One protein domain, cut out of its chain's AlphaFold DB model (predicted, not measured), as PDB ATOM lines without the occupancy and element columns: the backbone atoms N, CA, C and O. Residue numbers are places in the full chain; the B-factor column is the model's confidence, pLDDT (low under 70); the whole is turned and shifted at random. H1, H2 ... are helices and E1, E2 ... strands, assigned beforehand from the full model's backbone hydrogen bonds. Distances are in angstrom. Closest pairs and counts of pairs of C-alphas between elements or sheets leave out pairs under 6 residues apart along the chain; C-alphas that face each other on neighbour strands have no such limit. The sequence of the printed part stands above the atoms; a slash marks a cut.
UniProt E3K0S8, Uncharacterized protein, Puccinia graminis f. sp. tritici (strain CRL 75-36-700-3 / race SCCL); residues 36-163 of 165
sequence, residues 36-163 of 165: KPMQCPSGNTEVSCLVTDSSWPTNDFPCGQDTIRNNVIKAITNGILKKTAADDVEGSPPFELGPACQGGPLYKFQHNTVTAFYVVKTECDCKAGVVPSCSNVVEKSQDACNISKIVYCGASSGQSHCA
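What this domain is: This is residues 36 to 163 of the 165 residues of an uncharacterized protein of Puccinia graminis f. sp. tritici (strain CRL 75-36-700-3 / race SCCL) (UniProt E3K0S8). A long, strongly twisted ribbon of two antiparallel strands, E6 and E7, runs through the middle of an elongated domain, with shorter strands beside it: E5 along E6, and E2 and E8 along different parts of E7. The helix H1 packs on this sheet, with 17 pairs of C-alphas within 10 A to E5, more than to any other strand of it, while the small hairpin E3 and E4 sits at one end of the ribbon and the loop of residues 125 to 145 makes the other end. The printed part has 128 residues, with eight named strands, E1 to E8, and one named helix, H1, which comes between E4 and E5 along the chain; the larger sheet is branched and mixed, with E2 and E7 parallel and its other neighbour pairs antiparallel, and E3 and E4 make an antiparallel sheet of two. The class is mixed, helices and strands, with 62 of the 128 residues in named elements, under half. The whole is compact, with a radius of gyration of the C-alphas of 15.2 A and spans of 50 by 28 by 25 A.

How they stand to each other: E1, residues 36 to 39, and E2, residues 45 to 52, form a hairpin, with N 38 and O 46 at 2.8 A. E2 bends by 58 degrees at residue 48, and its residues 49 to 52 pair with E7, residues 146 to 157, in parallel, with N 51 and O 148 at 2.9 A. E3, residues 61 to 63, and E4, residues 66 to 68, form a hairpin, with N 63 and O 66 at 2.8 A. H1, residues 70 to 82, is on the branched sheet; its closest C-alphas to E5, residues 107 to 111, are those of Ile 76 and His 111, 6.1 A apart. In H1 every O i to N i+4 pair is within hydrogen-bond range. E5, E6 of residues 114 to 124, E7 and E8 of residues 160 to 162 form a meander, each strand the antiparallel neighbour of the one before. Within hydrogen-bond range are N 109 and O 116 at 3.0 A, N 121 and O 149 at 2.9 A, and N 155 and O 162 at 2.8 A. E2 and E8 lie on one side of E7, and E6 on the other side. The closest C-alphas of E3 and E8 are those of Cys 63 and Cys 162, at 5.3 A.

Where its parts are: E1 begins at C-alpha 36, (-22.464, 40.901, 42.515). E2 is 19.6 A long, H1 18.2 A, E5 13.8 A, E6 31.5 A and E7 33.5 A. H1 begins at C-alpha 70, (-45.200, 41.229, 53.149), and E8 ends at C-alpha 162, (-43.674, 27.273, 55.725).

The domain as a whole: The two C-alphas farthest apart, those of Gln 65 and Gly 129, are separated by 50.8 A. The printed part has no cut. The links H1 to E5 and E6 to E7 are long, with 24 and 21 residues; in the first, residues 88 to 89 pair antiparallel with residues 107 to 108 of E5. The mean pLDDT of the printed part is 88.3, and residues 98, 100 and 103 are under 70.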
ATOM      1  N   LYS A  36     -23.365  41.635  41.617       83.06
ATOM      2  CA  LYS A  36     -22.464  40.901  42.515       83.06
ATOM      3  C   LYS A  36     -21.572  39.931  41.738       83.06
ATOM      4  O   LYS A  36     -21.991  39.444  40.687       83.06
ATOM      5  N   PRO A  37     -20.355  39.644  42.233       86.25
ATOM      6  CA  PRO A  37     -19.577  38.515  41.747       86.25
ATOM      7  C   PRO A  37     -20.283  37.215  42.141       86.25
ATOM      8  O   PRO A  37     -20.589  37.005  43.313       86.25
ATOM      9  N   MET A  38     -20.557  36.360  41.161       87.56
ATOM     10  CA  MET A  38     -21.282  35.107  41.337       87.56
ATOM     11  C   MET A  38     -20.539  33.980  40.630       87.56
ATOM     12  O   MET A  38     -19.958  34.170  39.562       87.56
ATOM     13  N   GLN A  39     -20.567  32.793  41.229       88.56
ATOM     14  CA  GLN A  39     -19.987  31.604  40.623       88.56
ATOM     15  C   GLN A  39     -20.861  31.144  39.450       88.56
ATOM     16  O   GLN A  39     -22.036  30.814  39.632       88.56
ATOM     17  N   CYS A  40     -20.285  31.125  38.254       88.62
ATOM     18  CA  CYS A  40     -20.922  30.600  37.056       88.62
ATOM     19  C   CYS A  40     -20.883  29.064  37.042       88.62
ATOM     20  O   CYS A  40     -19.979  28.469  37.638       88.62
ATOM     21  N   PRO A  41     -21.796  28.395  36.312       87.81
ATOM     22  CA  PRO A  41     -21.790  26.932  36.185       87.81
ATOM     23  C   PRO A  41     -20.474  26.347  35.647       87.81
ATOM     24  O   PRO A  41     -20.116  25.222  35.978       87.81
ATOM     25  N   SER A  42     -19.730  27.117  34.849       86.44
ATOM     26  CA  SER A  42     -18.396  26.778  34.335       86.44
ATOM     27  C   SER A  42     -17.276  26.817  35.382       86.44
ATOM     28  O   SER A  42     -16.169  26.372  35.093       86.44
ATOM     29  N   GLY A  43     -17.533  27.330  36.589       85.38
ATOM     30  CA  GLY A  43     -16.568  27.357  37.693       85.38
ATOM     31  C   GLY A  43     -15.731  28.638  37.812       85.38
ATOM     32  O   GLY A  43     -14.945  28.766  38.749       85.38
ATOM     33  N   ASN A  44     -15.898  29.603  36.911       87.69
ATOM     34  CA  ASN A  44     -15.364  30.957  37.052       87.69
ATOM     35  C   ASN A  44     -16.324  31.846  37.854       87.69
ATOM     36  O   ASN A  44     -17.541  31.665  37.815       87.69
ATOM     37  N   THR A  45     -15.772  32.833  38.556       87.50
ATOM     38  CA  THR A  45     -16.556  33.896  39.186       87.50
ATOM     39  C   THR A  45     -16.659  35.076  38.225       87.50
ATOM     40  O   THR A  45     -15.639  35.623  37.815       87.50
ATOM     41  N   GLU A  46     -17.878  35.492  37.894       88.69
ATOM     42  CA  GLU A  46     -18.146  36.631  37.011       88.69
ATOM     43  C   GLU A  46     -19.090  37.622  37.684       88.69
ATOM     44  O   GLU A  46     -19.848  37.280  38.594       88.69
ATOM     45  N   VAL A  47     -19.085  38.867  37.215       88.56
ATOM     46  CA  VAL A  47     -20.088  39.844  37.648       88.56
ATOM     47  C   VAL A  47     -21.435  39.493  37.017       88.56
ATOM     48  O   VAL A  47     -21.525  39.277  35.807       88.56
ATOM     49  N   SER A  48     -22.478  39.450  37.842       89.31
ATOM     50  CA  SER A  48     -23.826  39.025  37.471       89.31
ATOM     51  C   SER A  48     -24.887  39.982  38.008       89.31
ATOM     52  O   SER A  48     -24.713  40.572  39.083       89.31
ATOM     53  N   CYS A  49     -25.995  40.114  37.276       89.81
ATOM     54  CA  CYS A  49     -27.189  40.802  37.748       89.81
ATOM     55  C   CYS A  49     -27.913  39.952  38.799       89.81
ATOM     56  O   CYS A  49     -28.514  38.938  38.466       89.81
ATOM     57  N   LEU A  50     -27.887  40.357  40.066       90.00
ATOM     58  CA  LEU A  50     -28.609  39.700  41.147       90.00
ATOM     59  C   LEU A  50     -30.043  40.229  41.247       90.00
ATOM     60  O   LEU A  50     -30.261  41.417  41.495       90.00
ATOM     61  N   VAL A  51     -31.013  39.330  41.108       90.44
ATOM     62  CA  VAL A  51     -32.448  39.633  41.170       90.44
ATOM     63  C   VAL A  51     -33.186  38.578  41.989       90.44
ATOM     64  O   VAL A  51     -32.709  37.460  42.156       90.44
ATOM     65  N   THR A  52     -34.373  38.906  42.485       91.06
ATOM     66  CA  THR A  52     -35.327  37.927  43.030       91.06
ATOM     67  C   THR A  52     -36.251  37.435  41.927       91.06
ATOM     68  O   THR A  52     -36.657  38.234  41.086       91.06
ATOM     69  N   ASP A  53     -36.606  36.153  41.927       90.44
ATOM     70  CA  ASP A  53     -37.567  35.624  40.956       90.44
ATOM     71  C   ASP A  53     -39.029  35.765  41.431       90.44
ATOM     72  O   ASP A  53     -39.324  36.321  42.492       90.44
ATOM     73  N   SER A  54     -39.964  35.249  40.635       90.06
ATOM     74  CA  SER A  54     -41.399  35.304  40.923       90.06
ATOM     75  C   SER A  54     -41.866  34.354  42.030       90.06
ATOM     76  O   SER A  54     -43.053  34.355  42.341       90.06
ATOM     77  N   SER A  55     -40.988  33.525  42.608       90.81
ATOM     78  CA  SER A  55     -41.366  32.603  43.691       90.81
ATOM     79  C   SER A  55     -41.507  33.301  45.049       90.81
ATOM     80  O   SER A  55     -42.054  32.731  45.993       90.81
ATOM     81  N   TRP A  56     -41.033  34.545  45.161       92.38
ATOM     82  CA  TRP A  56     -41.127  35.330  46.384       92.38
ATOM     83  C   TRP A  56     -42.571  35.777  46.680       92.38
ATOM     84  O   TRP A  56     -43.232  36.335  45.800       92.38
ATOM     85  N   PRO A  57     -43.052  35.633  47.931       92.38
ATOM     86  CA  PRO A  57     -44.376  36.101  48.332       92.38
ATOM     87  C   PRO A  57     -44.590  37.594  48.080       92.38
ATOM     88  O   PRO A  57     -43.824  38.444  48.543       92.38
ATOM     89  N   THR A  58     -45.700  37.928  47.427       93.19
ATOM     90  CA  THR A  58     -46.130  39.318  47.193       93.19
ATOM     91  C   THR A  58     -47.229  39.786  48.147       93.19
ATOM     92  O   THR A  58     -47.526  40.979  48.185       93.19
ATOM     93  N   ASN A  59     -47.760  38.881  48.975       94.62
ATOM     94  CA  ASN A  59     -48.780  39.140  49.993       94.62
ATOM     95  C   ASN A  59     -48.343  38.592  51.362       94.62
ATOM     96  O   ASN A  59     -47.333  37.894  51.467       94.62
ATOM     97  N   ASP A  60     -49.095  38.936  52.406       94.94
ATOM     98  CA  ASP A  60     -48.976  38.290  53.716       94.94
ATOM     99  C   ASP A  60     -49.337  36.801  53.597       94.94
ATOM    100  O   ASP A  60     -50.222  36.439  52.819       94.94
ATOM    101  N   PHE A  61     -48.688  35.938  54.379       93.31
ATOM    102  CA  PHE A  61     -48.977  34.502  54.366       93.31
ATOM    103  C   PHE A  61     -48.809  33.863  55.754       93.31
ATOM    104  O   PHE A  61     -48.003  34.335  56.564       93.31
ATOM    105  N   PRO A  62     -49.575  32.801  56.064       92.88
ATOM    106  CA  PRO A  62     -49.489  32.120  57.351       92.88
ATOM    107  C   PRO A  62     -48.223  31.259  57.459       92.88
ATOM    108  O   PRO A  62     -47.825  30.597  56.500       92.88
ATOM    109  N   CYS A  63     -47.631  31.220  58.652       91.56
ATOM    110  CA  CYS A  63     -46.498  30.367  59.000       91.56
ATOM    111  C   CYS A  63     -46.656  29.855  60.438       91.56
ATOM    112  O   CYS A  63     -46.313  30.537  61.405       91.56
ATOM    113  N   GLY A  64     -47.225  28.657  60.591       88.00
ATOM    114  CA  GLY A  64     -47.609  28.137  61.903       88.00
ATOM    115  C   GLY A  64     -48.731  28.959  62.539       88.00
ATOM    116  O   GLY A  64     -49.792  29.115  61.942       88.00
ATOM    117  N   GLN A  65     -48.494  29.462  63.754       89.00
ATOM    118  CA  GLN A  65     -49.427  30.352  64.465       89.00
ATOM    119  C   GLN A  65     -49.243  31.835  64.105       89.00
ATOM    120  O   GLN A  65     -50.075  32.661  64.471       89.00
ATOM    121  N   ASP A  66     -48.176  32.172  63.375       91.38
ATOM    122  CA  ASP A  66     -47.864  33.540  62.983       91.38
ATOM    123  C   ASP A  66     -48.301  33.830  61.542       91.38
ATOM    124  O   ASP A  66     -48.500  32.938  60.716       91.38
ATOM    125  N   THR A  67     -48.401  35.115  61.210       93.44
ATOM    126  CA  THR A  67     -48.506  35.587  59.824       93.44
ATOM    127  C   THR A  67     -47.238  36.342  59.460       93.44
ATOM    128  O   THR A  67     -46.927  37.371  60.064       93.44
ATOM    129  N   ILE A  68     -46.521  35.865  58.442       95.00
ATOM    130  CA  ILE A  68     -45.379  36.586  57.890       95.00
ATOM    131  C   ILE A  68     -45.921  37.698  56.997       95.00
ATOM    132  O   ILE A  68     -46.597  37.467  55.995       95.00
ATOM    133  N   ARG A  69     -45.625  38.934  57.395       95.00
ATOM    134  CA  ARG A  69     -46.089  40.142  56.718       95.00
ATOM    135  C   ARG A  69     -45.243  40.424  55.475       95.00
ATOM    136  O   ARG A  69     -44.020  40.285  55.495       95.00
ATOM    137  N   ASN A  70     -45.863  40.919  54.411       94.00
ATOM    138  CA  ASN A  70     -45.200  41.229  53.149       94.00
ATOM    139  C   ASN A  70     -44.059  42.248  53.307       94.00
ATOM    140  O   ASN A  70     -43.037  42.154  52.627       94.00
ATOM    141  N   ASN A  71     -44.195  43.216  54.217       94.81
ATOM    142  CA  ASN A  71     -43.133  44.186  54.487       94.81
ATOM    143  C   ASN A  71     -41.872  43.531  55.080       94.81
ATOM    144  O   ASN A  71     -40.773  43.998  54.793       94.81
ATOM    145  N   VAL A  72     -42.009  42.439  55.842       95.56
ATOM    146  CA  VAL A  72     -40.875  41.646  56.344       95.56
ATOM    147  C   VAL A  72     -40.177  40.932  55.189       95.56
ATOM    148  O   VAL A  72     -38.957  41.014  55.077       95.56
ATOM    149  N   ILE A  73     -40.934  40.325  54.269       95.19
ATOM    150  CA  ILE A  73     -40.366  39.717  53.055       95.19
ATOM    151  C   ILE A  73     -39.625  40.751  52.204       95.19
ATOM    152  O   ILE A  73     -38.491  40.509  51.805       95.19
ATOM    153  N   LYS A  74     -40.207  41.937  51.992       93.88
ATOM    154  CA  LYS A  74     -39.540  43.045  51.287       93.88
ATOM    155  C   LYS A  74     -38.264  43.509  51.990       93.88
ATOM    156  O   LYS A  74     -37.302  43.888  51.327       93.88
ATOM    157  N   ALA A  75     -38.238  43.518  53.323       95.12
ATOM    158  CA  ALA A  75     -37.030  43.848  54.074       95.12
ATOM    159  C   ALA A  75     -35.943  42.781  53.873       95.12
ATOM    160  O   ALA A  75     -34.784  43.130  53.654       95.12
ATOM    161  N   ILE A  76     -36.326  41.503  53.872       95.00
ATOM    162  CA  ILE A  76     -35.427  40.376  53.611       95.00
ATOM    163  C   ILE A  76     -34.858  40.439  52.190       95.00
ATOM    164  O   ILE A  76     -33.640  40.416  52.039       95.00
ATOM    165  N   THR A  77     -35.691  40.576  51.152       92.31
ATOM    166  CA  THR A  77     -35.211  40.632  49.758       92.31
ATOM    167  C   THR A  77     -34.262  41.805  49.540       92.31
ATOM    168  O   THR A  77     -33.171  41.631  48.998       92.31
ATOM    169  N   ASN A  78     -34.617  42.990  50.044       90.50
ATOM    170  CA  ASN A  78     -33.739  44.158  50.009       90.50
ATOM    171  C   ASN A  78     -32.434  43.930  50.784       90.50
ATOM    172  O   ASN A  78     -31.380  44.399  50.352       90.50
ATOM    173  N   GLY A  79     -32.499  43.229  51.916       89.94
ATOM    174  CA  GLY A  79     -31.344  42.849  52.721       89.94
ATOM    175  C   GLY A  79     -30.384  41.944  51.956       89.94
ATOM    176  O   GLY A  79     -29.203  42.269  51.865       89.94
ATOM    177  N   ILE A  80     -30.889  40.874  51.335       90.31
ATOM    178  CA  ILE A  80     -30.093  39.947  50.517       90.31
ATOM    179  C   ILE A  80     -29.441  40.693  49.347       90.31
ATOM    180  O   ILE A  80     -28.230  40.587  49.141       90.31
ATOM    181  N   LEU A  81     -30.207  41.512  48.616       87.25
ATOM    182  CA  LEU A  81     -29.681  42.288  47.490       87.25
ATOM    183  C   LEU A  81     -28.554  43.229  47.943       87.25
ATOM    184  O   LEU A  81     -27.489  43.245  47.336       87.25
ATOM    185  N   LYS A  82     -28.732  43.956  49.052       84.81
ATOM    186  CA  LYS A  82     -27.743  44.921  49.571       84.81
ATOM    187  C   LYS A  82     -26.574  44.295  50.329       84.81
ATOM    188  O   LYS A  82     -25.584  44.990  50.564       84.81
ATOM    189  N   LYS A  83     -26.671  43.025  50.730       82.62
ATOM    190  CA  LYS A  83     -25.629  42.332  51.497       82.62
ATOM    191  C   LYS A  83     -24.319  42.310  50.708       82.62
ATOM    192  O   LYS A  83     -24.295  41.904  49.551       82.62
ATOM    193  N   THR A  84     -23.229  42.723  51.341       76.62
ATOM    194  CA  THR A  84     -21.885  42.671  50.748       76.62
ATOM    195  C   THR A  84     -21.097  41.446  51.192       76.62
ATOM    196  O   THR A  84     -20.189  41.039  50.485       76.62
ATOM    197  N   ALA A  85     -21.436  40.843  52.332       78.81
ATOM    198  CA  ALA A  85     -20.830  39.598  52.797       78.81
ATOM    199  C   ALA A  85     -21.367  38.375  52.032       78.81
ATOM    200  O   ALA A  85     -22.451  38.432  51.449       78.81
ATOM    201  N   ALA A  86     -20.625  37.265  52.095       79.94
ATOM    202  CA  ALA A  86     -21.062  35.976  51.564       79.94
ATOM    203  C   ALA A  86     -22.391  35.523  52.191       79.94
ATOM    204  O   ALA A  86     -22.687  35.850  53.345       79.94
ATOM    205  N   ASP A  87     -23.191  34.780  51.428       86.50
ATOM    206  CA  ASP A  87     -24.472  34.261  51.900       86.50
ATOM    207  C   ASP A  87     -24.290  33.173  52.961       86.50
ATOM    208  O   ASP A  87     -23.348  32.379  52.922       86.50
ATOM    209  N   ASP A  88     -25.203  33.159  53.931       90.31
ATOM    210  CA  ASP A  88     -25.156  32.213  55.040       90.31
ATOM    211  C   ASP A  88     -25.781  30.897  54.581       90.31
ATOM    212  O   ASP A  88     -26.950  30.865  54.196       90.31
ATOM    213  N   VAL A  89     -25.004  29.815  54.606       91.25
ATOM    214  CA  VAL A  89     -25.461  28.483  54.186       91.25
ATOM    215  C   VAL A  89     -26.289  27.839  55.303       91.25
ATOM    216  O   VAL A  89     -25.915  27.876  56.477       91.25
ATOM    217  N   GLU A  90     -27.417  27.232  54.944       91.25
ATOM    218  CA  GLU A  90     -28.199  26.380  55.834       91.25
ATOM    219  C   GLU A  90     -27.665  24.944  55.780       91.25
ATOM    220  O   GLU A  90     -27.756  24.267  54.757       91.25
ATOM    221  N   GLY A  91     -27.090  24.492  56.895       84.81
ATOM    222  CA  GLY A  91     -26.519  23.150  57.019       84.81
ATOM    223  C   GLY A  91     -27.559  22.066  57.304       84.81
ATOM    224  O   GLY A  91     -27.314  20.901  57.003       84.81
ATOM    225  N   SER A  92     -28.716  22.448  57.851       84.88
ATOM    226  CA  SER A  92     -29.802  21.543  58.232       84.88
ATOM    227  C   SER A  92     -31.122  22.040  57.633       84.88
ATOM    228  O   SER A  92     -31.948  22.613  58.350       84.88
ATOM    229  N   PRO A  93     -31.329  21.870  56.313       79.56
ATOM    230  CA  PRO A  93     -32.511  22.377  55.627       79.56
ATOM    231  C   PRO A  93     -33.792  21.748  56.203       79.56
ATOM    232  O   PRO A  93     -33.887  20.518  56.268       79.56
ATOM    233  N   PRO A  94     -34.799  22.551  56.594       79.25
ATOM    234  CA  PRO A  94     -36.103  22.026  56.979       79.25
ATOM    235  C   PRO A  94     -36.722  21.205  55.839       79.25
ATOM    236  O   PRO A  94     -36.713  21.627  54.683       79.25
ATOM    237  N   PHE A  95     -37.286  20.039  56.159       72.69
ATOM    238  CA  PHE A  95     -37.871  19.136  55.155       72.69
ATOM    239  C   PHE A  95     -39.103  19.733  54.449       72.69
ATOM    240  O   PHE A  95     -39.435  19.356  53.331       72.69
ATOM    241  N   GLU A  96     -39.767  20.686  55.101       75.50
ATOM    242  CA  GLU A  96     -41.023  21.312  54.671       75.50
ATOM    243  C   GLU A  96     -40.823  22.445  53.643       75.50
ATOM    244  O   GLU A  96     -41.786  23.103  53.246       75.50
ATOM    245  N   LEU A  97     -39.578  22.698  53.221       78.94
ATOM    246  CA  LEU A  97     -39.272  23.692  52.194       78.94
ATOM    247  C   LEU A  97     -39.693  23.220  50.795       78.94
ATOM    248  O   LEU A  97     -39.800  22.028  50.512       78.94
ATOM    249  N   GLY A  98     -39.935  24.181  49.901       69.44
ATOM    250  CA  GLY A  98     -40.419  23.911  48.550       69.44
ATOM    251  C   GLY A  98     -39.462  23.054  47.699       69.44
ATOM    252  O   GLY A  98     -38.259  22.994  47.947       69.44
ATOM    253  N   PRO A  99     -39.956  22.424  46.617       70.38
ATOM    254  CA  PRO A  99     -39.137  21.575  45.743       70.38
ATOM    255  C   PRO A  99     -37.984  22.329  45.060       70.38
ATOM    256  O   PRO A  99     -36.983  21.721  44.684       70.38
ATOM    257  N   ALA A 100     -38.081  23.657  44.942       68.88
ATOM    258  CA  ALA A 100     -37.026  24.513  44.399       68.88
ATOM    259  C   ALA A 100     -35.700  24.453  45.191       68.88
ATOM    260  O   ALA A 100     -34.675  24.903  44.684       68.88
ATOM    261  N   CYS A 101     -35.726  23.889  46.400       75.25
ATOM    262  CA  CYS A 101     -34.619  23.845  47.356       75.25
ATOM    263  C   CYS A 101     -33.755  22.592  47.246       75.25
ATOM    264  O   CYS A 101     -32.813  22.419  48.016       75.25
ATOM    265  N   GLN A 102     -34.090  21.690  46.327       70.62
ATOM    266  CA  GLN A 102     -33.360  20.448  46.134       70.62
ATOM    267  C   GLN A 102     -32.238  20.636  45.104       70.62
ATOM    268  O   GLN A 102     -32.431  21.264  44.064       70.62
ATOM    269  N   GLY A 103     -31.064  20.059  45.381       68.00
ATOM    270  CA  GLY A 103     -29.971  19.951  44.404       68.00
ATOM    271  C   GLY A 103     -28.941  21.088  44.389       68.00
ATOM    272  O   GLY A 103     -28.142  21.145  43.459       68.00
ATOM    273  N   GLY A 104     -28.915  21.968  45.395       74.81
ATOM    274  CA  GLY A 104     -27.904  23.025  45.525       74.81
ATOM    275  C   GLY A 104     -27.720  23.504  46.969       74.81
ATOM    276  O   GLY A 104     -28.441  23.044  47.856       74.81
ATOM    277  N   PRO A 105     -26.758  24.412  47.228       87.56
ATOM    278  CA  PRO A 105     -26.610  25.027  48.540       87.56
ATOM    279  C   PRO A 105     -27.869  25.830  48.880       87.56
ATOM    280  O   PRO A 105     -28.288  26.706  48.121       87.56
ATOM    281  N   LEU A 106     -28.467  25.517  50.028       91.25
ATOM    282  CA  LEU A 106     -29.544  26.310  50.599       91.25
ATOM    283  C   LEU A 106     -28.931  27.444  51.415       91.25
ATOM    284  O   LEU A 106     -28.041  27.215  52.229       91.25
ATOM    285  N   TYR A 107     -29.429  28.654  51.221       93.75
ATOM    286  CA  TYR A 107     -29.020  29.834  51.964       93.75
ATOM    287  C   TYR A 107     -30.144  30.324  52.862       93.75
ATOM    288  O   TYR A 107     -31.321  30.021  52.642       93.75
ATOM    289  N   LYS A 108     -29.777  31.129  53.858       94.56
ATOM    290  CA  LYS A 108     -30.722  31.791  54.748       94.56
ATOM    291  C   LYS A 108     -30.428  33.269  54.927       94.56
ATOM    292  O   LYS A 108     -29.296  33.729  54.814       94.56
ATOM    293  N   PHE A 109     -31.481  34.017  55.228       95.06
ATOM    294  CA  PHE A 109     -31.387  35.404  55.661       95.06
ATOM    295  C   PHE A 109     -32.446  35.672  56.724       95.06
ATOM    296  O   PHE A 109     -33.627  35.390  56.512       95.06
ATOM    297  N   GLN A 110     -32.028  36.232  57.856       94.94
ATOM    298  CA  GLN A 110     -32.913  36.517  58.979       94.94
ATOM    299  C   GLN A 110     -33.203  38.015  59.086       94.94
ATOM    300  O   GLN A 110     -32.301  38.851  59.038       94.94
ATOM    301  N   HIS A 111     -34.474  38.349  59.283       94.38
ATOM    302  CA  HIS A 111     -34.919  39.681  59.662       94.38
ATOM    303  C   HIS A 111     -35.919  39.562  60.814       94.38
ATOM    304  O   HIS A 111     -37.007  39.006  60.656       94.38
ATOM    305  N   ASN A 112     -35.553  40.099  61.980       91.25
ATOM    306  CA  ASN A 112     -36.274  39.893  63.238       91.25
ATOM    307  C   ASN A 112     -36.411  38.392  63.559       91.25
ATOM    308  O   ASN A 112     -35.412  37.674  63.597       91.25
ATOM    309  N   THR A 113     -37.629  37.912  63.797       92.19
ATOM    310  CA  THR A 113     -37.939  36.509  64.112       92.19
ATOM    311  C   THR A 113     -38.177  35.642  62.876       92.19
ATOM    312  O   THR A 113     -38.422  34.447  63.025       92.19
ATOM    313  N   VAL A 114     -38.121  36.231  61.675       94.88
ATOM    314  CA  VAL A 114     -38.388  35.534  60.416       94.88
ATOM    315  C   VAL A 114     -37.080  35.224  59.703       94.88
ATOM    316  O   VAL A 114     -36.280  36.124  59.439       94.88
ATOM    317  N   THR A 115     -36.900  33.962  59.330       95.06
ATOM    318  CA  THR A 115     -35.796  33.516  58.473       95.06
ATOM    319  C   THR A 115     -36.362  33.092  57.134       95.06
ATOM    320  O   THR A 115     -37.228  32.228  57.092       95.06
ATOM    321  N   ALA A 116     -35.888  33.676  56.035       94.75
ATOM    322  CA  ALA A 116     -36.174  33.166  54.700       94.75
ATOM    323  C   ALA A 116     -35.073  32.207  54.263       94.75
ATOM    324  O   ALA A 116     -33.890  32.484  54.467       94.75
ATOM    325  N   PHE A 117     -35.478  31.130  53.606       94.38
ATOM    326  CA  PHE A 117     -34.601  30.188  52.936       94.38
ATOM    327  C   PHE A 117     -34.693  30.423  51.432       94.38
ATOM    328  O   PHE A 117     -35.771  30.729  50.909       94.38
ATOM    329  N   TYR A 118     -33.577  30.282  50.727       93.56
ATOM    330  CA  TYR A 118     -33.517  30.484  49.281       93.56
ATOM    331  C   TYR A 118     -32.333  29.745  48.662       93.56
ATOM    332  O   TYR A 118     -31.374  29.397  49.343       93.56
ATOM    333  N   VAL A 119     -32.387  29.542  47.351       92.62
ATOM    334  CA  VAL A 119     -31.234  29.113  46.547       92.62
ATOM    335  C   VAL A 119     -30.877  30.209  45.553       92.62
ATOM    336  O   VAL A 119     -31.713  31.050  45.216       92.62
ATOM    337  N   VAL A 120     -29.642  30.201  45.060       91.50
ATOM    338  CA  VAL A 120     -29.218  31.111  43.994       91.50
ATOM    339  C   VAL A 120     -28.951  30.316  42.726       91.50
ATOM    340  O   VAL A 120     -28.134  29.398  42.720       91.50
ATOM    341  N   LYS A 121     -29.652  30.665  41.646       91.44
ATOM    342  CA  LYS A 121     -29.457  30.082  40.316       91.44
ATOM    343  C   LYS A 121     -28.762  31.098  39.428       91.44
ATOM    344  O   LYS A 121     -29.324  32.156  39.165       91.44
ATOM    345  N   THR A 122     -27.554  30.772  38.985       91.44
ATOM    346  CA  THR A 122     -26.723  31.656  38.165       91.44
ATOM    347  C   THR A 122     -26.637  31.138  36.739       91.44
ATOM    348  O   THR A 122     -26.330  29.970  36.511       91.44
ATOM    349  N   GLU A 123     -26.854  32.036  35.790       93.00
ATOM    350  CA  GLU A 123     -26.628  31.836  34.367       93.00
ATOM    351  C   GLU A 123     -25.600  32.863  33.893       93.00
ATOM    352  O   GLU A 123     -25.752  34.052  34.177       93.00
ATOM    353  N   CYS A 124     -24.566  32.418  33.176       92.25
ATOM    354  CA  CYS A 124     -23.497  33.291  32.702       92.25
ATOM    355  C   CYS A 124     -23.206  33.065  31.221       92.25
ATOM    356  O   CYS A 124     -22.604  32.052  30.864       92.25
ATOM    357  N   ASP A 125     -23.577  34.035  30.388       93.81
ATOM    358  CA  ASP A 125     -23.395  33.984  28.934       93.81
ATOM    359  C   ASP A 125     -22.680  35.234  28.389       93.81
ATOM    360  O   ASP A 125     -22.575  35.416  27.172       93.81
ATOM    361  N   CYS A 126     -22.200  36.138  29.253       89.75
ATOM    362  CA  CYS A 126     -21.455  37.301  28.787       89.75
ATOM    363  C   CYS A 126     -20.185  36.875  28.041       89.75
ATOM    364  O   CYS A 126     -19.436  35.997  28.469       89.75
ATOM    365  N   LYS A 127     -19.908  37.549  26.919       88.81
ATOM    366  CA  LYS A 127     -18.618  37.415  26.233       88.81
ATOM    367  C   LYS A 127     -17.499  37.915  27.151       88.81
ATOM    368  O   LYS A 127     -17.710  38.836  27.939       88.81
ATOM    369  N   ALA A 128     -16.300  37.355  27.004       82.62
ATOM    370  CA  ALA A 128     -15.142  37.755  27.797       82.62
ATOM    371  C   ALA A 128     -14.922  39.281  27.756       82.62
ATOM    372  O   ALA A 128     -14.893  39.885  26.683       82.62
ATOM    373  N   GLY A 129     -14.785  39.895  28.934       79.88
ATOM    374  CA  GLY A 129     -14.593  41.342  29.089       79.88
ATOM    375  C   GLY A 129     -15.869  42.190  29.005       79.88
ATOM    376  O   GLY A 129     -15.785  43.405  29.178       79.88
ATOM    377  N   VAL A 130     -17.042  41.589  28.775       85.50
ATOM    378  CA  VAL A 130     -18.330  42.296  28.787       85.50
ATOM    379  C   VAL A 130     -18.920  42.279  30.193       85.50
ATOM    380  O   VAL A 130     -19.103  41.223  30.792       85.50
ATOM    381  N   VAL A 131     -19.249  43.464  30.706       85.81
ATOM    382  CA  VAL A 131     -19.957  43.638  31.980       85.81
ATOM    383  C   VAL A 131     -21.460  43.734  31.690       85.81
ATOM    384  O   VAL A 131     -21.836  44.554  30.849       85.81
ATOM    385  N   PRO A 132     -22.323  42.944  32.357       88.62
ATOM    386  CA  PRO A 132     -23.761  43.017  32.127       88.62
ATOM    387  C   PRO A 132     -24.342  44.355  32.610       88.62
ATOM    388  O   PRO A 132     -23.886  44.935  33.598       88.62
ATOM    389  N   SER A 133     -25.389  44.824  31.937       87.38
ATOM    390  CA  SER A 133     -26.191  45.973  32.354       87.38
ATOM    391  C   SER A 133     -27.360  45.509  33.217       87.38
ATOM    392  O   SER A 133     -28.264  44.833  32.734       87.38
ATOM    393  N   CYS A 134     -27.367  45.899  34.493       84.69
ATOM    394  CA  CYS A 134     -28.367  45.437  35.466       84.69
ATOM    395  C   CYS A 134     -29.481  46.450  35.762       84.69
ATOM    396  O   CYS A 134     -30.170  46.361  36.779       84.69
ATOM    397  N   SER A 135     -29.672  47.431  34.878       81.88
ATOM    398  CA  SER A 135     -30.733  48.431  35.026       81.88
ATOM    399  C   SER A 135     -32.102  47.811  34.733       81.88
ATOM    400  O   SER A 135     -32.355  47.393  33.608       81.88
ATOM    401  N   ASN A 136     -32.990  47.776  35.734       77.38
ATOM    402  CA  ASN A 136     -34.359  47.237  35.640       77.38
ATOM    403  C   ASN A 136     -34.446  45.777  35.149       77.38
ATOM    404  O   ASN A 136     -35.434  45.380  34.535       77.38
ATOM    405  N   VAL A 137     -33.412  44.976  35.415       84.19
ATOM    406  CA  VAL A 137     -33.367  43.574  34.995       84.19
ATOM    407  C   VAL A 137     -34.304  42.726  35.846       84.19
ATOM    408  O   VAL A 137     -34.268  42.781  37.073       84.19
ATOM    409  N   VAL A 138     -35.116  41.913  35.176       83.00
ATOM    410  CA  VAL A 138     -35.967  40.876  35.788       83.00
ATOM    411  C   VAL A 138     -35.680  39.486  35.212       83.00
ATOM    412  O   VAL A 138     -35.939  38.465  35.850       83.00
ATOM    413  N   GLU A 139     -35.090  39.435  34.019       87.38
ATOM    414  CA  GLU A 139     -34.754  38.214  33.298       87.38
ATOM    415  C   GLU A 139     -33.505  38.400  32.433       87.38
ATOM    416  O   GLU A 139     -33.013  39.514  32.250       87.38
ATOM    417  N   LYS A 140     -32.974  37.284  31.932       88.88
ATOM    418  CA  LYS A 140     -31.776  37.263  31.097       88.88
ATOM    419  C   LYS A 140     -32.043  37.970  29.774       88.88
ATOM    420  O   LYS A 140     -33.070  37.746  29.140       88.88
ATOM    421  N   SER A 141     -31.084  38.766  29.326       89.62
ATOM    422  CA  SER A 141     -31.121  39.400  28.012       89.62
ATOM    423  C   SER A 141     -29.713  39.481  27.434       89.62
ATOM    424  O   SER A 141     -28.743  39.069  28.070       89.62
ATOM    425  N   GLN A 142     -29.585  40.018  26.222       89.00
ATOM    426  CA  GLN A 142     -28.273  40.268  25.631       89.00
ATOM    427  C   GLN A 142     -27.444  41.259  26.469       89.00
ATOM    428  O   GLN A 142     -26.234  41.082  26.594       89.00
ATOM    429  N   ASP A 143     -28.099  42.254  27.074       86.62
ATOM    430  CA  ASP A 143     -27.449  43.249  27.931       86.62
ATOM    431  C   ASP A 143     -27.258  42.727  29.362       86.62
ATOM    432  O   ASP A 143     -26.236  42.993  29.990       86.62
ATOM    433  N   ALA A 144     -28.202  41.930  29.869       89.44
ATOM    434  CA  ALA A 144     -28.139  41.246  31.162       89.44
ATOM    435  C   ALA A 144     -27.670  39.790  30.991       89.44
ATOM    436  O   ALA A 144     -28.347  38.842  31.394       89.44
ATOM    437  N   CYS A 145     -26.525  39.622  30.327       91.19
ATOM    438  CA  CYS A 145     -26.028  38.322  29.868       91.19
ATOM    439  C   CYS A 145     -25.573  37.379  30.995       91.19
ATOM    440  O   CYS A 145     -25.625  36.161  30.826       91.19
ATOM    441  N   ASN A 146     -25.187  37.926  32.150       93.19
ATOM    442  CA  ASN A 146     -24.988  37.175  33.384       93.19
ATOM    443  C   ASN A 146     -26.080  37.587  34.372       93.19
ATOM    444  O   ASN A 146     -26.183  38.768  34.719       93.19
ATOM    445  N   ILE A 147     -26.880  36.626  34.827       92.31
ATOM    446  CA  ILE A 147     -27.966  36.857  35.777       92.31
ATOM    447  C   ILE A 147     -27.972  35.778  36.857       92.31
ATOM    448  O   ILE A 147     -27.804  34.589  36.593       92.31
ATOM    449  N   SER A 148     -28.193  36.200  38.093       92.62
ATOM    450  CA  SER A 148     -28.321  35.342  39.260       92.62
ATOM    451  C   SER A 148     -29.670  35.602  39.906       92.62
ATOM    452  O   SER A 148     -29.964  36.711  40.352       92.62
ATOM    453  N   LYS A 149     -30.506  34.571  39.947       92.31
ATOM    454  CA  LYS A 149     -31.846  34.625  40.522       92.31
ATOM    455  C   LYS A 149     -31.833  34.033  41.922       92.31
ATOM    456  O   LYS A 149     -31.451  32.879  42.111       92.31
ATOM    457  N   ILE A 150     -32.281  34.823  42.886       92.25
ATOM    458  CA  ILE A 150     -32.580  34.400  44.248       92.25
ATOM    459  C   ILE A 150     -33.971  33.767  44.213       92.25
ATOM    460  O   ILE A 150     -34.970  34.471  44.044       92.25
ATOM    461  N   VAL A 151     -34.026  32.450  44.368       92.06
ATOM    462  CA  VAL A 151     -35.254  31.654  44.306       92.06
ATOM    463  C   VAL A 151     -35.712  31.345  45.721       92.06
ATOM    464  O   VAL A 151     -34.971  30.745  46.499       92.06
ATOM    465  N   TYR A 152     -36.926  31.764  46.055       92.69
ATOM    466  CA  TYR A 152     -37.515  31.555  47.365       92.69
ATOM    467  C   TYR A 152     -37.840  30.080  47.602       92.69
ATOM    468  O   TYR A 152     -38.398  29.384  46.754       92.69
ATOM    469  N   CYS A 153     -37.499  29.620  48.800       91.56
ATOM    470  CA  CYS A 153     -37.654  28.234  49.217       91.56
ATOM    471  C   CYS A 153     -38.722  28.046  50.293       91.56
ATOM    472  O   CYS A 153     -39.372  27.004  50.370       91.56
ATOM    473  N   GLY A 154     -38.889  29.056  51.135       92.44
ATOM    474  CA  GLY A 154     -39.754  29.021  52.299       92.44
ATOM    475  C   GLY A 154     -39.237  29.971  53.365       92.44
ATOM    476  O   GLY A 154     -38.251  30.687  53.174       92.44
ATOM    477  N   ALA A 155     -39.910  29.988  54.500       93.69
ATOM    478  CA  ALA A 155     -39.502  30.755  55.657       93.69
ATOM    479  C   ALA A 155     -39.757  29.977  56.944       93.69
ATOM    480  O   ALA A 155     -40.430  28.946  56.953       93.69
ATOM    481  N   SER A 156     -39.217  30.496  58.037       93.31
ATOM    482  CA  SER A 156     -39.624  30.133  59.382       93.31
ATOM    483  C   SER A 156     -40.015  31.359  60.193       93.31
ATOM    484  O   SER A 156     -39.466  32.445  59.998       93.31
ATOM    485  N   SER A 157     -40.956  31.161  61.113       92.12
ATOM    486  CA  SER A 157     -41.277  32.085  62.204       92.12
ATOM    487  C   SER A 157     -41.279  31.282  63.499       92.12
ATOM    488  O   SER A 157     -42.039  30.320  63.646       92.12
ATOM    489  N   GLY A 158     -40.365  31.609  64.415       85.44
ATOM    490  CA  GLY A 158     -40.142  30.796  65.610       85.44
ATOM    491  C   GLY A 158     -39.751  29.355  65.250       85.44
ATOM    492  O   GLY A 158     -38.731  29.137  64.604       85.44
ATOM    493  N   GLN A 159     -40.563  28.380  65.674       85.00
ATOM    494  CA  GLN A 159     -40.351  26.945  65.408       85.00
ATOM    495  C   GLN A 159     -41.109  26.416  64.179       85.00
ATOM    496  O   GLN A 159     -40.990  25.241  63.852       85.00
ATOM    497  N   SER A 160     -41.925  27.245  63.525       89.88
ATOM    498  CA  SER A 160     -42.724  26.816  62.372       89.88
ATOM    499  C   SER A 160     -41.978  27.077  61.072       89.88
ATOM    500  O   SER A 160     -41.405  28.156  60.919       89.88
ATOM    501  N   HIS A 161     -42.042  26.138  60.127       90.38
ATOM    502  CA  HIS A 161     -41.579  26.327  58.755       90.38
ATOM    503  C   HIS A 161     -42.765  26.352  57.792       90.38
ATOM    504  O   HIS A 161     -43.821  25.770  58.038       90.38
ATOM    505  N   CYS A 162     -42.613  27.082  56.697       88.06
ATOM    506  CA  CYS A 162     -43.674  27.273  55.725       88.06
ATOM    507  C   CYS A 162     -43.086  27.521  54.336       88.06
ATOM    508  O   CYS A 162     -42.161  28.315  54.165       88.06
ATOM    509  N   ALA A 163     -43.658  26.871  53.327       81.38
ATOM    510  CA  ALA A 163     -43.504  27.293  51.943       81.38
ATOM    511  C   ALA A 163     -44.511  28.413  51.638       81.38
ATOM    512  O   ALA A 163     -45.610  28.440  52.201       81.38
TER     513      ALA A 163